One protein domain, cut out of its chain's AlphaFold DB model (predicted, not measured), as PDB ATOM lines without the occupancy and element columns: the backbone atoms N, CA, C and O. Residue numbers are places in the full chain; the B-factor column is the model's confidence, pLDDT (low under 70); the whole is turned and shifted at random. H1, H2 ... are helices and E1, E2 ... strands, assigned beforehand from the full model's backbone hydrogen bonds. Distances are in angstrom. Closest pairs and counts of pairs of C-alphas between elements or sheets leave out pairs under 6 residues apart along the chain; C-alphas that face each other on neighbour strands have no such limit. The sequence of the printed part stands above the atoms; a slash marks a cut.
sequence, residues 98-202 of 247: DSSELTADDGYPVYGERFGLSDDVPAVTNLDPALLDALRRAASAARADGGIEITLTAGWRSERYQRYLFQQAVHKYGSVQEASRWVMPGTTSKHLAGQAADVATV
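AT A GLANCE: This is residues 98 to 202 of the 247 residues of the protein "D-alanyl-D-alanine carboxypeptidase" of Okibacterium fritillariae (UniProt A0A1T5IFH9). A small sheet of two strands, E1 and E2, sits in the middle of an elongated body, with the long helix H2 towards one end and H3 with little H4 at the other. The printed part has 105 residues with four named helices and two named strands, in the order H1 H2 E1 H3 H4 E2; the sheet is antiparallel. The class is mostly helix, with under half of the residues in named elements. It is compact, radius of gyration of the C-alphas 14.5 A, spanning 44 by 25 by 25 A.

IN THESE COORDINATES: Start with E1, residues 151 to 154, and E2, residues 196 to 199, ending at C-alpha 199 (255.665, 331.314, 408.763). Find C-alpha 129 at (265.841, 323.628, 419.776); H2 runs 25.8 A to residue 146. H3, residues 159 to 173, runs 20.8 A; H1 is residues 122 to 125, H4 176 to 179.

HOW THE PARTS SIT: Between E1 and E2, N 153 and O 198 are within hydrogen-bond range, 2.8 A. The closest C-alphas of H2 and E2, Leu 131 and Ala 196, are 7.7 A apart. H3 touches H4, closest C-alphas Ala 169 and Ala 179, 5.0 A. In H2 and H3 every O i to N i+4 pair is within hydrogen-bond range.

THE WHOLE: The printed part has no cut. The link H4 to E2 is long, 16 residues. Residues 111 to 112 have pLDDT under 70.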
ATOM      1  N   ASP A  98     250.294 308.831 398.364       75.81
ATOM      2  CA  ASP A  98     249.047 309.578 398.527       75.81
ATOM      3  C   ASP A  98     249.128 310.426 399.810       75.81
ATOM      4  O   ASP A  98     249.594 309.975 400.857       75.81
ATOM      5  N   SER A  99     248.632 311.662 399.739       75.12
ATOM      6  CA  SER A  99     248.372 312.507 400.909       75.12
ATOM      7  C   SER A  99     247.593 311.798 402.019       75.12
ATOM      8  O   SER A  99     247.810 312.107 403.189       75.12
ATOM      9  N   SER A 100     246.720 310.843 401.673       77.62
ATOM     10  CA  SER A 100     245.938 310.057 402.637       77.62
ATOM     11  C   SER A 100     246.797 309.161 403.542       77.62
ATOM     12  O   SER A 100     246.343 308.753 404.612       77.62
ATOM     13  N   GLU A 101     248.054 308.903 403.166       85.69
ATOM     14  CA  GLU A 101     249.021 308.128 403.949       85.69
ATOM     15  C   GLU A 101     249.898 308.990 404.877       85.69
ATOM     16  O   GLU A 101     250.638 308.450 405.714       85.69
ATOM     17  N   LEU A 102     249.848 310.320 404.724       89.62
ATOM     18  CA  LEU A 102     250.595 311.277 405.537       89.62
ATOM     19  C   LEU A 102     249.806 311.670 406.786       89.62
ATOM     20  O   LEU A 102     248.597 311.889 406.759       89.62
ATOM     21  N   THR A 103     250.520 311.790 407.900       90.81
ATOM     22  CA  THR A 103     249.925 312.051 409.215       90.81
ATOM     23  C   THR A 103     250.671 313.158 409.953       90.81
ATOM     24  O   THR A 103     251.736 313.604 409.523       90.81
ATOM     25  N   ALA A 104     250.155 313.578 411.110       90.38
ATOM     26  CA  ALA A 104     250.866 314.507 411.990       90.38
ATOM     27  C   ALA A 104     252.283 314.011 412.358       90.38
ATOM     28  O   ALA A 104     253.183 314.836 412.522       90.38
ATOM     29  N   ASP A 105     252.505 312.689 412.398       93.75
ATOM     30  CA  ASP A 105     253.819 312.075 412.646       93.75
ATOM     31  C   ASP A 105     254.850 312.396 411.556       93.75
ATOM     32  O   ASP A 105     256.052 312.393 411.813       93.75
ATOM     33  N   ASP A 106     254.396 312.747 410.353       93.44
ATOM     34  CA  ASP A 106     255.249 313.201 409.256       93.44
ATOM     35  C   ASP A 106     255.542 314.710 409.293       93.44
ATOM     36  O   ASP A 106     256.231 315.229 408.411       93.44
ATOM     37  N   GLY A 107     254.988 315.439 410.268       91.50
ATOM     38  CA  GLY A 107     254.939 316.901 410.243       91.50
ATOM     39  C   GLY A 107     253.952 317.452 409.204       91.50
ATOM     40  O   GLY A 107     254.056 318.613 408.805       91.50
ATOM     41  N   TYR A 108     253.012 316.623 408.738       89.69
ATOM     42  CA  TYR A 108     251.958 317.021 407.807       89.69
ATOM     43  C   TYR A 108     250.868 317.830 408.536       89.69
ATOM     44  O   TYR A 108     250.406 317.397 409.597       89.69
ATOM     45  N   PRO A 109     250.422 318.984 407.998       83.44
ATOM     46  CA  PRO A 109     249.349 319.778 408.592       83.44
ATOM     47  C   PRO A 109     247.998 319.095 408.374       83.44
ATOM     48  O   PRO A 109     247.288 319.330 407.392       83.44
ATOM     49  N   VAL A 110     247.621 318.234 409.318       75.06
ATOM     50  CA  VAL A 110     246.289 317.631 409.323       75.06
ATOM     51  C   VAL A 110     245.259 318.762 409.433       75.06
ATOM     52  O   VAL A 110     245.407 319.691 410.216       75.06
ATOM     53  N   TYR A 111     244.231 318.722 408.588       62.56
ATOM     54  CA  TYR A 111     243.153 319.724 408.556       62.56
ATOM     55  C   TYR A 111     243.523 321.134 408.065       62.56
ATOM     56  O   TYR A 111     242.643 321.990 408.067       62.56
ATOM     57  N   GLY A 112     244.709 321.346 407.475       63.69
ATOM     58  CA  GLY A 112     245.106 322.679 406.984       63.69
ATOM     59  C   GLY A 112     245.329 323.663 408.136       63.69
ATOM     60  O   GLY A 112     245.148 324.874 407.996       63.69
ATOM     61  N   GLU A 113     245.639 323.112 409.310       74.25
ATOM     62  CA  GLU A 113     245.911 323.867 410.519       74.25
ATOM     63  C   GLU A 113     247.268 324.563 410.430       74.25
ATOM     64  O   GLU A 113     248.208 324.108 409.773       74.25
ATOM     65  N   ARG A 114     247.361 325.694 411.125       87.88
ATOM     66  CA  ARG A 114     248.631 326.357 411.406       87.88
ATOM     67  C   ARG A 114     249.128 325.851 412.747       87.88
ATOM     68  O   ARG A 114     248.336 325.735 413.677       87.88
ATOM     69  N   PHE A 115     250.429 325.653 412.869       92.25
ATOM     70  CA  PHE A 115     251.038 325.230 414.120       92.25
ATOM     71  C   PHE A 115     251.393 326.439 414.991       92.25
ATOM     72  O   PHE A 115     252.103 327.360 414.567       92.25
ATOM     73  N   GLY A 116     250.914 326.428 416.228       95.38
ATOM     74  CA  GLY A 116     251.417 327.263 417.304       95.38
ATOM     75  C   GLY A 116     252.809 326.809 417.745       95.38
ATOM     76  O   GLY A 116     253.141 325.628 417.758       95.38
ATOM     77  N   LEU A 117     253.649 327.751 418.178       97.38
ATOM     78  CA  LEU A 117     255.026 327.457 418.615       97.38
ATOM     79  C   LEU A 117     255.110 326.675 419.943       97.38
ATOM     80  O   LEU A 117     256.207 326.389 420.434       97.38
ATOM     81  N   SER A 118     253.972 326.382 420.567       96.81
ATOM     82  CA  SER A 118     253.832 325.571 421.781       96.81
ATOM     83  C   SER A 118     253.117 324.245 421.538       96.81
ATOM     84  O   SER A 118     252.922 323.508 422.500       96.81
ATOM     85  N   ASP A 119     252.706 323.966 420.302       95.06
ATOM     86  CA  ASP A 119     251.936 322.768 419.993       95.06
ATOM     87  C   ASP A 119     252.807 321.522 420.164       95.06
ATOM     88  O   ASP A 119     253.981 321.502 419.786       95.06
ATOM     89  N   ASP A 120     252.213 320.479 420.738       94.81
ATOM     90  CA  ASP A 120     252.858 319.184 420.953       94.81
ATOM     91  C   ASP A 120     252.644 318.284 419.732       94.81
ATOM     92  O   ASP A 120     251.952 317.269 419.777       94.81
ATOM     93  N   VAL A 121     253.172 318.736 418.592       94.19
ATOM     94  CA  VAL A 121     253.101 318.030 417.310       94.19
ATOM     95  C   VAL A 121     254.490 317.936 416.675       94.19
ATOM     96  O   VAL A 121     255.262 318.892 416.785       94.19
ATOM     97  N   PRO A 122     254.809 316.855 415.941       96.44
ATOM     98  CA  PRO A 122     256.133 316.643 415.346       96.44
ATOM     99  C   PRO A 122     256.642 317.790 414.473       96.44
ATOM    100  O   PRO A 122     257.831 318.095 414.512       96.44
ATOM    101  N   ALA A 123     255.754 318.492 413.760       95.69
ATOM    102  CA  ALA A 123     256.118 319.687 412.994       95.69
ATOM    103  C   ALA A 123     256.796 320.776 413.852       95.69
ATOM    104  O   ALA A 123     257.613 321.538 413.340       95.69
ATOM    105  N   VAL A 124     256.493 320.847 415.150       97.62
ATOM    106  CA  VAL A 124     257.055 321.824 416.095       97.62
ATOM    107  C   VAL A 124     258.092 321.180 417.011       97.62
ATOM    108  O   VAL A 124     259.170 321.742 417.198       97.62
ATOM    109  N   THR A 125     257.803 320.003 417.571       97.75
ATOM    110  CA  THR A 125     258.666 319.356 418.575       97.75
ATOM    111  C   THR A 125     259.985 318.847 418.001       97.75
ATOM    112  O   THR A 125     260.954 318.734 418.749       97.75
ATOM    113  N   ASN A 126     260.044 318.579 416.691       98.25
ATOM    114  CA  ASN A 126     261.263 318.138 416.005       98.25
ATOM    115  C   ASN A 126     262.042 319.289 415.343       98.25
ATOM    116  O   ASN A 126     263.021 319.041 414.637       98.25
ATOM    117  N   LEU A 127     261.637 320.549 415.549       98.69
ATOM    118  CA  LEU A 127     262.477 321.687 415.176       98.69
ATOM    119  C   LEU A 127     263.771 321.680 415.992       98.69
ATOM    120  O   LEU A 127     263.793 321.281 417.159       98.69
ATOM    121  N   ASP A 128     264.847 322.187 415.392       98.56
ATOM    122  CA  ASP A 128     266.087 322.457 416.104       98.56
ATOM    123  C   ASP A 128     265.770 323.321 417.344       98.56
ATOM    124  O   ASP A 128     265.112 324.365 417.215       98.56
ATOM    125  N   PRO A 129     266.208 322.921 418.554       98.62
ATOM    126  CA  PRO A 129     265.841 323.628 419.776       98.62
ATOM    127  C   PRO A 129     266.229 325.110 419.780       98.62
ATOM    128  O   PRO A 129     265.514 325.925 420.367       98.62
ATOM    129  N   ALA A 130     267.333 325.483 419.121       98.62
ATOM    130  CA  ALA A 130     267.736 326.880 419.014       98.62
ATOM    131  C   ALA A 130     266.805 327.653 418.071       98.62
ATOM    132  O   ALA A 130     266.465 328.803 418.366       98.62
ATOM    133  N   LEU A 131     266.367 327.037 416.963       98.75
ATOM    134  CA  LEU A 131     265.394 327.648 416.051       98.75
ATOM    135  C   LEU A 131     264.058 327.877 416.761       98.75
ATOM    136  O   LEU A 131     263.519 328.984 416.708       98.75
ATOM    137  N   LEU A 132     263.555 326.869 417.476       98.75
ATOM    138  CA  LEU A 132     262.297 326.975 418.212       98.75
ATOM    139  C   LEU A 132     262.364 328.039 419.322       98.75
ATOM    140  O   LEU A 132     261.422 328.819 419.481       98.75
ATOM    141  N   ASP A 133     263.478 328.130 420.058       98.81
ATOM    142  CA  ASP A 133     263.696 329.210 421.031       98.81
ATOM    143  C   ASP A 133     263.675 330.594 420.365       98.81
ATOM    144  O   ASP A 133     262.980 331.506 420.825       98.81
ATOM    145  N   ALA A 134     264.387 330.756 419.246       98.81
ATOM    146  CA  ALA A 134     264.423 332.020 418.522       98.81
ATOM    147  C   ALA A 134     263.036 332.440 418.016       98.81
ATOM    148  O   ALA A 134     262.662 333.604 418.186       98.81
ATOM    149  N   LEU A 135     262.255 331.502 417.469       98.81
ATOM    150  CA  LEU A 135     260.868 331.732 417.055       98.81
ATOM    151  C   LEU A 135     259.993 332.165 418.239       98.81
ATOM    152  O   LEU A 135     259.241 333.130 418.120       98.81
ATOM    153  N   ARG A 136     260.122 331.526 419.408       98.81
ATOM    154  CA  ARG A 136     259.354 331.885 420.620       98.81
ATOM    155  C   ARG A 136     259.720 333.267 421.165       98.81
ATOM    156  O   ARG A 136     258.832 334.041 421.542       98.81
ATOM    157  N   ARG A 137     261.012 333.616 421.175       98.81
ATOM    158  CA  ARG A 137     261.478 334.963 421.555       98.81
ATOM    159  C   ARG A 137     260.977 336.021 420.574       98.81
ATOM    160  O   ARG A 137     260.494 337.067 421.007       98.81
ATOM    161  N   ALA A 138     261.034 335.730 419.276       98.75
ATOM    162  CA  ALA A 138     260.488 336.589 418.234       98.75
ATOM    163  C   ALA A 138     258.972 336.781 418.394       98.75
ATOM    164  O   ALA A 138     258.509 337.916 418.412       98.75
ATOM    165  N   ALA A 139     258.216 335.706 418.622       98.62
ATOM    166  CA  ALA A 139     256.765 335.751 418.801       98.62
ATOM    167  C   ALA A 139     256.339 336.562 420.032       98.62
ATOM    168  O   ALA A 139     255.341 337.282 419.996       98.62
ATOM    169  N   SER A 140     257.106 336.475 421.121       98.69
ATOM    170  CA  SER A 140     256.864 337.279 422.323       98.69
ATOM    171  C   SER A 140     257.034 338.774 422.037       98.69
ATOM    172  O   SER A 140     256.196 339.581 422.434       98.69
ATOM    173  N   ALA A 141     258.089 339.142 421.306       98.62
ATOM    174  CA  ALA A 141     258.342 340.530 420.935       98.62
ATOM    175  C   ALA A 141     257.345 341.053 419.888       98.62
ATOM    176  O   ALA A 141     256.844 342.158 420.044       98.62
ATOM    177  N   ALA A 142     256.994 340.259 418.874       98.31
ATOM    178  CA  ALA A 142     256.020 340.638 417.848       98.31
ATOM    179  C   ALA A 142     254.642 340.946 418.454       98.31
ATOM    180  O   ALA A 142     253.995 341.941 418.112       98.31
ATOM    181  N   ARG A 143     254.230 340.139 419.438       98.44
ATOM    182  CA  ARG A 143     252.996 340.369 420.187       98.44
ATOM    183  C   ARG A 143     253.057 341.629 421.047       98.44
ATOM    184  O   ARG A 143     252.064 342.346 421.114       98.44
ATOM    185  N   ALA A 144     254.202 341.922 421.662       98.25
ATOM    186  CA  ALA A 144     254.393 343.155 422.425       98.25
ATOM    187  C   ALA A 144     254.433 344.413 421.533       98.25
ATOM    188  O   ALA A 144     253.905 345.449 421.931       98.25
ATOM    189  N   ASP A 145     255.028 344.317 420.341       96.06
ATOM    190  CA  ASP A 145     255.212 345.445 419.421       96.06
ATOM    191  C   ASP A 145     253.900 345.837 418.713       96.06
ATOM    192  O   ASP A 145     253.665 347.019 418.463       96.06
ATOM    193  N   GLY A 146     253.030 344.870 418.394       92.75
ATOM    194  CA  GLY A 146     251.818 345.153 417.615       92.75
ATOM    195  C   GLY A 146     250.717 344.098 417.664       92.75
ATOM    196  O   GLY A 146     249.831 344.126 416.817       92.75
ATOM    197  N   GLY A 147     250.759 343.159 418.616       96.56
ATOM    198  CA  GLY A 147     249.774 342.074 418.692       96.56
ATOM    199  C   GLY A 147     249.903 341.035 417.573       96.56
ATOM    200  O   GLY A 147     248.938 340.333 417.291       96.56
ATOM    201  N   ILE A 148     251.074 340.940 416.938       97.56
ATOM    202  CA  ILE A 148     251.315 340.037 415.808       97.56
ATOM    203  C   ILE A 148     251.538 338.611 416.328       97.56
ATOM    204  O   ILE A 148     252.411 338.357 417.165       97.56
ATOM    205  N   GLU A 149     250.740 337.679 415.818       96.88
ATOM    206  CA  GLU A 149     250.820 336.245 416.100       96.88
ATOM    207  C   GLU A 149     251.797 335.580 415.117       96.88
ATOM    208  O   GLU A 149     251.600 335.647 413.907       96.88
ATOM    209  N   ILE A 150     252.829 334.891 415.613       97.56
ATOM    210  CA  ILE A 150     253.688 334.046 414.769       97.56
ATOM    211  C   ILE A 150     253.215 332.598 414.894       97.56
ATOM    212  O   ILE A 150     253.329 331.994 415.960       97.56
ATOM    213  N   THR A 151     252.709 332.053 413.788       96.50
ATOM    214  CA  THR A 151     252.330 330.640 413.618       96.50
ATOM    215  C   THR A 151     252.996 330.078 412.366       96.50
ATOM    216  O   THR A 151     253.464 330.845 411.518       96.50
ATOM    217  N   LEU A 152     253.073 328.751 412.258       95.75
ATOM    218  CA  LEU A 152     253.756 328.061 411.164       95.75
ATOM    219  C   LEU A 152     252.761 327.365 410.231       95.75
ATOM    220  O   LEU A 152     251.778 326.793 410.688       95.75
ATOM    221  N   THR A 153     253.037 327.381 408.928       92.44
ATOM    222  CA  THR A 153     252.397 326.481 407.947       92.44
ATOM    223  C   THR A 153     253.167 325.173 407.802       92.44
ATOM    224  O   THR A 153     252.571 324.139 407.522       92.44
ATOM    225  N   ALA A 154     254.479 325.201 408.041       92.75
ATOM    226  CA  ALA A 154     255.313 324.011 408.116       92.75
ATOM    227  C   ALA A 154     256.485 324.238 409.079       92.75
ATOM    228  O   ALA A 154     257.036 325.334 409.166       92.75
ATOM    229  N   GLY A 155     256.884 323.189 409.790       95.69
ATOM    230  CA  GLY A 155     258.111 323.163 410.581       95.69
ATOM    231  C   GLY A 155     258.955 321.965 410.170       95.69
ATOM    232  O   GLY A 155     259.279 321.823 408.991       95.69
ATOM    233  N   TRP A 156     259.282 321.078 411.104       97.06
ATOM    234  CA  TRP A 156     259.920 319.811 410.761       97.06
ATOM    235  C   TRP A 156     259.022 318.954 409.855       97.06
ATOM    236  O   TRP A 156     257.798 318.963 409.995       97.06
ATOM    237  N   ARG A 157     259.635 318.210 408.928       94.69
ATOM    238  CA  ARG A 157     258.942 317.276 408.027       94.69
ATOM    239  C   ARG A 157     259.729 315.981 407.870       94.69
ATOM    240  O   ARG A 157     260.957 316.014 407.798       94.69
ATOM    241  N   SER A 158     259.024 314.858 407.747       94.50
ATOM    242  CA  SER A 158     259.644 313.572 407.420       94.50
ATOM    243  C   SER A 158     260.171 313.548 405.979       94.50
ATOM    244  O   SER A 158     259.697 314.275 405.101       94.50
ATOM    245  N   GLU A 159     261.135 312.666 405.706       92.88
ATOM    246  CA  GLU A 159     261.626 312.420 404.342       92.88
ATOM    247  C   GLU A 159     260.493 311.966 403.409       92.88
ATOM    248  O   GLU A 159     260.405 312.414 402.265       92.88
ATOM    249  N   ARG A 160     259.576 311.136 403.923       91.56
ATOM    250  CA  ARG A 160     258.392 310.675 403.192       91.56
ATOM    251  C   ARG A 160     257.514 311.845 402.748       91.56
ATOM    252  O   ARG A 160     257.141 311.904 401.577       91.56
ATOM    253  N   TYR A 161     257.236 312.790 403.646       91.94
ATOM    254  CA  TYR A 161     256.456 313.980 403.309       91.94
ATOM    255  C   TYR A 161     257.196 314.895 402.321       91.94
ATOM    256  O   TYR A 161     256.601 315.394 401.367       91.94
ATOM    257  N   GLN A 162     258.508 315.072 402.475       93.00
ATOM    258  CA  GLN A 162     259.291 315.865 401.525       93.00
ATOM    259  C   GLN A 162     259.290 315.258 400.115       93.00
ATOM    260  O   GLN A 162     259.125 315.991 399.138       93.00
ATOM    261  N   ARG A 163     259.422 313.929 399.997       90.69
ATOM    262  CA  ARG A 163     259.332 313.228 398.707       90.69
ATOM    263  C   ARG A 163     257.964 313.427 398.063       90.69
ATOM    264  O   ARG A 163     257.907 313.758 396.881       90.69
ATOM    265  N   TYR A 164     256.895 313.297 398.847       90.25
ATOM    266  CA  TYR A 164     255.537 313.577 398.388       90.25
ATOM    267  C   TYR A 164     255.410 314.997 397.813       90.25
ATOM    268  O   TYR A 164     255.003 315.168 396.667       90.25
ATOM    269  N   LEU A 165     255.831 316.025 398.558       90.00
ATOM    270  CA  LEU A 165     255.751 317.412 398.087       90.00
ATOM    271  C   LEU A 165     256.558 317.650 396.813       90.00
ATOM    272  O   LEU A 165     256.119 318.405 395.947       90.00
ATOM    273  N   PHE A 166     257.720 317.010 396.689       89.69
ATOM    274  CA  PHE A 166     258.530 317.124 395.485       89.69
ATOM    275  C   PHE A 166     257.832 316.498 394.272       89.69
ATOM    276  O   PHE A 166     257.769 317.132 393.220       89.69
ATOM    277  N   GLN A 167     257.244 315.305 394.419       90.25
ATOM    278  CA  GLN A 167     256.435 314.673 393.368       90.25
ATOM    279  C   GLN A 167     255.285 315.595 392.938       90.25
ATOM    280  O   GLN A 167     255.136 315.896 391.753       90.25
ATOM    281  N   GLN A 168     254.537 316.145 393.899       88.75
ATOM    282  CA  GLN A 168     253.439 317.075 393.619       88.75
ATOM    283  C   GLN A 168     253.910 318.365 392.931       88.75
ATOM    284  O   GLN A 168     253.260 318.859 392.007       88.75
ATOM    285  N   ALA A 169     255.073 318.895 393.314       89.62
ATOM    286  CA  ALA A 169     255.679 320.035 392.637       89.62
ATOM    287  C   ALA A 169     256.053 319.696 391.185       89.62
ATOM    288  O   ALA A 169     255.776 320.490 390.288       89.62
ATOM    289  N   VAL A 170     256.608 318.511 390.915       90.88
ATOM    290  CA  VAL A 170     256.894 318.064 389.539       90.88
ATOM    291  C   VAL A 170     255.613 317.973 388.713       90.88
ATOM    292  O   VAL A 170     255.596 318.467 387.586       90.88
ATOM    293  N   HIS A 171     254.528 317.430 389.271       88.88
ATOM    294  CA  HIS A 171     253.230 317.403 388.593       88.88
ATOM    295  C   HIS A 171     252.696 318.813 388.298       88.88
ATOM    296  O   HIS A 171     252.235 319.072 387.188       88.88
ATOM    297  N   LYS A 172     252.797 319.737 389.260       87.12
ATOM    298  CA  LYS A 172     252.309 321.118 389.123       87.12
ATOM    299  C   LYS A 172     253.122 321.950 388.131       87.12
ATOM    300  O   LYS A 172     252.549 322.717 387.362       87.12
ATOM    301  N   TYR A 173     254.446 321.831 388.174       87.31
ATOM    302  CA  TYR A 173     255.367 322.682 387.414       87.31
ATOM    303  C   TYR A 173     255.887 322.025 386.125       87.31
ATOM    304  O   TYR A 173     256.595 322.658 385.344       87.31
ATOM    305  N   GLY A 174     255.539 320.759 385.881       90.94
ATOM    306  CA  GLY A 174     255.804 320.040 384.635       90.94
ATOM    307  C   GLY A 174     257.247 319.565 384.438       90.94
ATOM    308  O   GLY A 174     257.531 318.895 383.448       90.94
ATOM    309  N   SER A 175     258.174 319.889 385.346       91.25
ATOM    310  CA  SER A 175     259.555 319.393 385.296       91.25
ATOM    311  C   SER A 175     260.228 319.392 386.668       91.25
ATOM    312  O   SER A 175     259.913 320.207 387.536       91.25
ATOM    313  N   VAL A 176     261.212 318.504 386.839       90.69
ATOM    314  CA  VAL A 176     262.104 318.455 388.015       90.69
ATOM    315  C   VAL A 176     262.832 319.786 388.200       90.69
ATOM    316  O   VAL A 176     262.975 320.266 389.322       90.69
ATOM    317  N   GLN A 177     263.271 320.397 387.100       89.69
ATOM    318  CA  GLN A 177     264.021 321.647 387.103       89.69
ATOM    319  C   GLN A 177     263.175 322.799 387.646       89.69
ATOM    320  O   GLN A 177     263.638 323.529 388.517       89.69
ATOM    321  N   GLU A 178     261.932 322.932 387.180       89.69
ATOM    322  CA  GLU A 178     261.039 323.996 387.645       89.69
ATOM    323  C   GLU A 178     260.547 323.732 389.074       89.69
ATOM    324  O   GLU A 178     260.526 324.644 389.898       89.69
ATOM    325  N   ALA A 179     260.244 322.474 389.416       89.50
ATOM    326  CA  ALA A 179     259.857 322.084 390.773       89.50
ATOM    327  C   ALA A 179     260.944 322.399 391.814       89.50
ATOM    328  O   ALA A 179     260.636 322.888 392.902       89.50
ATOM    329  N   SER A 180     262.217 322.196 391.459       89.25
ATOM    330  CA  SER A 180     263.362 322.432 392.353       89.25
ATOM    331  C   SER A 180     263.575 323.904 392.719       89.25
ATOM    332  O   SER A 180     264.358 324.187 393.619       89.25
ATOM    333  N   ARG A 181     262.893 324.849 392.055       87.94
ATOM    334  CA  ARG A 181     262.892 326.276 392.427       87.94
ATOM    335  C   ARG A 181     261.996 326.566 393.642       87.94
ATOM    336  O   ARG A 181     262.059 327.666 394.185       87.94
ATOM    337  N   TRP A 182     261.132 325.624 394.019       86.25
ATOM    338  CA  TRP A 182     260.095 325.808 395.044       86.25
ATOM    339  C   TRP A 182     260.112 324.726 396.123       86.25
ATOM    340  O   TRP A 182     259.718 324.969 397.258       86.25
ATOM    341  N   VAL A 183     260.502 323.502 395.762       88.31
ATOM    342  CA  VAL A 183     260.561 322.365 396.680       88.31
ATOM    343  C   VAL A 183     261.875 321.640 396.444       88.31
ATOM    344  O   VAL A 183     262.113 321.127 395.352       88.31
ATOM    345  N   MET A 184     262.733 321.575 397.466       84.50
ATOM    346  CA  MET A 184     264.001 320.852 397.351       84.50
ATOM    347  C   MET A 184     263.768 319.345 397.125       84.50
ATOM    348  O   MET A 184     262.937 318.747 397.823       84.50
ATOM    349  N   PRO A 185     264.515 318.714 396.202       77.75
ATOM    350  CA  PRO A 185     264.487 317.269 396.018       77.75
ATOM    351  C   PRO A 185     265.119 316.531 397.206       77.75
ATOM    352  O   PRO A 185     266.192 316.891 397.686       77.75
ATOM    353  N   GLY A 186     264.494 315.428 397.620       71.06
ATOM    354  CA  GLY A 186     265.107 314.440 398.511       71.06
ATOM    355  C   GLY A 186     265.503 314.961 399.900       71.06
ATOM    356  O   GLY A 186     264.799 315.757 400.521       71.06
ATOM    357  N   THR A 187     266.629 314.461 400.415       72.56
ATOM    358  CA  THR A 187     267.030 314.582 401.828       72.56
ATOM    359  C   THR A 187     267.758 315.879 402.194       72.56
ATOM    360  O   THR A 187     268.252 316.005 403.313       72.56
ATOM    361  N   THR A 188     267.893 316.837 401.274       80.88
ATOM    362  CA  THR A 188     268.682 318.065 401.507       80.88
ATOM    363  C   THR A 188     267.872 319.196 402.140       80.88
ATOM    364  O   THR A 188     268.448 320.167 402.631       80.88
ATOM    365  N   SER A 189     266.545 319.061 402.186       88.12
ATOM    366  CA  SER A 189     265.655 320.070 402.757       88.12
ATOM    367  C   SER A 189     265.956 320.340 404.234       88.12
ATOM    368  O   SER A 189     266.000 319.435 405.070       88.12
ATOM    369  N   LYS A 190     266.095 321.623 404.583       94.62
ATOM    370  CA  LYS A 190     266.328 322.076 405.963       94.62
ATOM    371  C   LYS A 190     265.196 321.720 406.921       94.62
ATOM    372  O   LYS A 190     265.442 321.608 408.120       94.62
ATOM    373  N   HIS A 191     263.995 321.459 406.410       95.62
ATOM    374  CA  HIS A 191     262.878 320.993 407.228       95.62
ATOM    375  C   HIS A 191     263.099 319.580 407.784       95.62
ATOM    376  O   HIS A 191     262.668 319.315 408.901       95.62
ATOM    377  N   LEU A 192     263.822 318.697 407.081       94.81
ATOM    378  CA  LEU A 192     264.128 317.345 407.587       94.81
ATOM    379  C   LEU A 192     265.035 317.400 408.813       94.81
ATOM    380  O   LEU A 192     264.888 316.612 409.742       94.81
ATOM    381  N   ALA A 193     265.964 318.356 408.814       95.00
ATOM    382  CA  ALA A 193     266.861 318.606 409.933       95.00
ATOM    383  C   ALA A 193     266.218 319.468 411.039       95.00
ATOM    384  O   ALA A 193     266.888 319.774 412.021       95.00
ATOM    385  N   GLY A 194     264.967 319.916 410.866       97.25
ATOM    386  CA  GLY A 194     264.310 320.852 411.784       97.25
ATOM    387  C   GLY A 194     264.935 322.253 411.784       97.25
ATOM    388  O   GLY A 194     264.729 323.020 412.717       97.25
ATOM    389  N   GLN A 195     265.723 322.594 410.763       98.06
ATOM    390  CA  GLN A 195     266.512 323.830 410.682       98.06
ATOM    391  C   GLN A 195     265.807 324.968 409.932       98.06
ATOM    392  O   GLN A 195     266.371 326.056 409.825       98.06
ATOM    393  N   ALA A 196     264.591 324.731 409.442       97.31
ATOM    394  CA  ALA A 196     263.762 325.717 408.764       97.31
ATOM    395  C   ALA A 196     262.315 325.667 409.257       97.31
ATOM    396  O   ALA A 196     261.834 324.624 409.711       97.31
ATOM    397  N   ALA A 197     261.633 326.803 409.149       97.88
ATOM    398  CA  ALA A 197     260.215 326.935 409.444       97.88
ATOM    399  C   ALA A 197     259.543 327.900 408.459       97.88
ATOM    400  O   ALA A 197     260.082 328.970 408.164       97.88
ATOM    401  N   ASP A 198     258.335 327.540 408.026       96.81
ATOM    402  CA  ASP A 198     257.495 328.345 407.147       96.81
ATOM    403  C   ASP A 198     256.462 329.104 407.975       96.81
ATOM    404  O   ASP A 198     255.550 328.512 408.557       96.81
ATOM    405  N   VAL A 199     256.580 330.427 408.030       97.00
ATOM    406  CA  VAL A 199     255.665 331.314 408.763       97.00
ATOM    407  C   VAL A 199     254.333 331.427 408.019       97.00
ATOM    408  O   VAL A 199     254.285 331.394 406.795       97.00
ATOM    409  N   ALA A 200     253.220 331.524 408.745       93.25
ATOM    410  CA  ALA A 200     251.891 331.381 408.152       93.25
ATOM    411  C   ALA A 200     251.261 332.669 407.604       93.25
ATOM    412  O   ALA A 200     250.362 332.600 406.758       93.25
ATOM    413  N   THR A 201     251.655 333.836 408.115       92.81
ATOM    414  CA  THR A 201     250.942 335.093 407.849       92.81
ATOM    415  C   THR A 201     251.869 336.208 407.377       92.81
ATOM    416  O   THR A 201     253.009 336.331 407.825       92.81
ATOM    417  N   VAL A 202     251.367 337.031 406.452       94.00
ATOM    418  CA  VAL A 202     252.100 338.149 405.834       94.00
ATOM    419  C   VAL A 202     252.605 339.136 406.882       94.00
ATOM    420  O   VAL A 202     253.753 339.552 406.822       94.00
TER     421      VAL A 202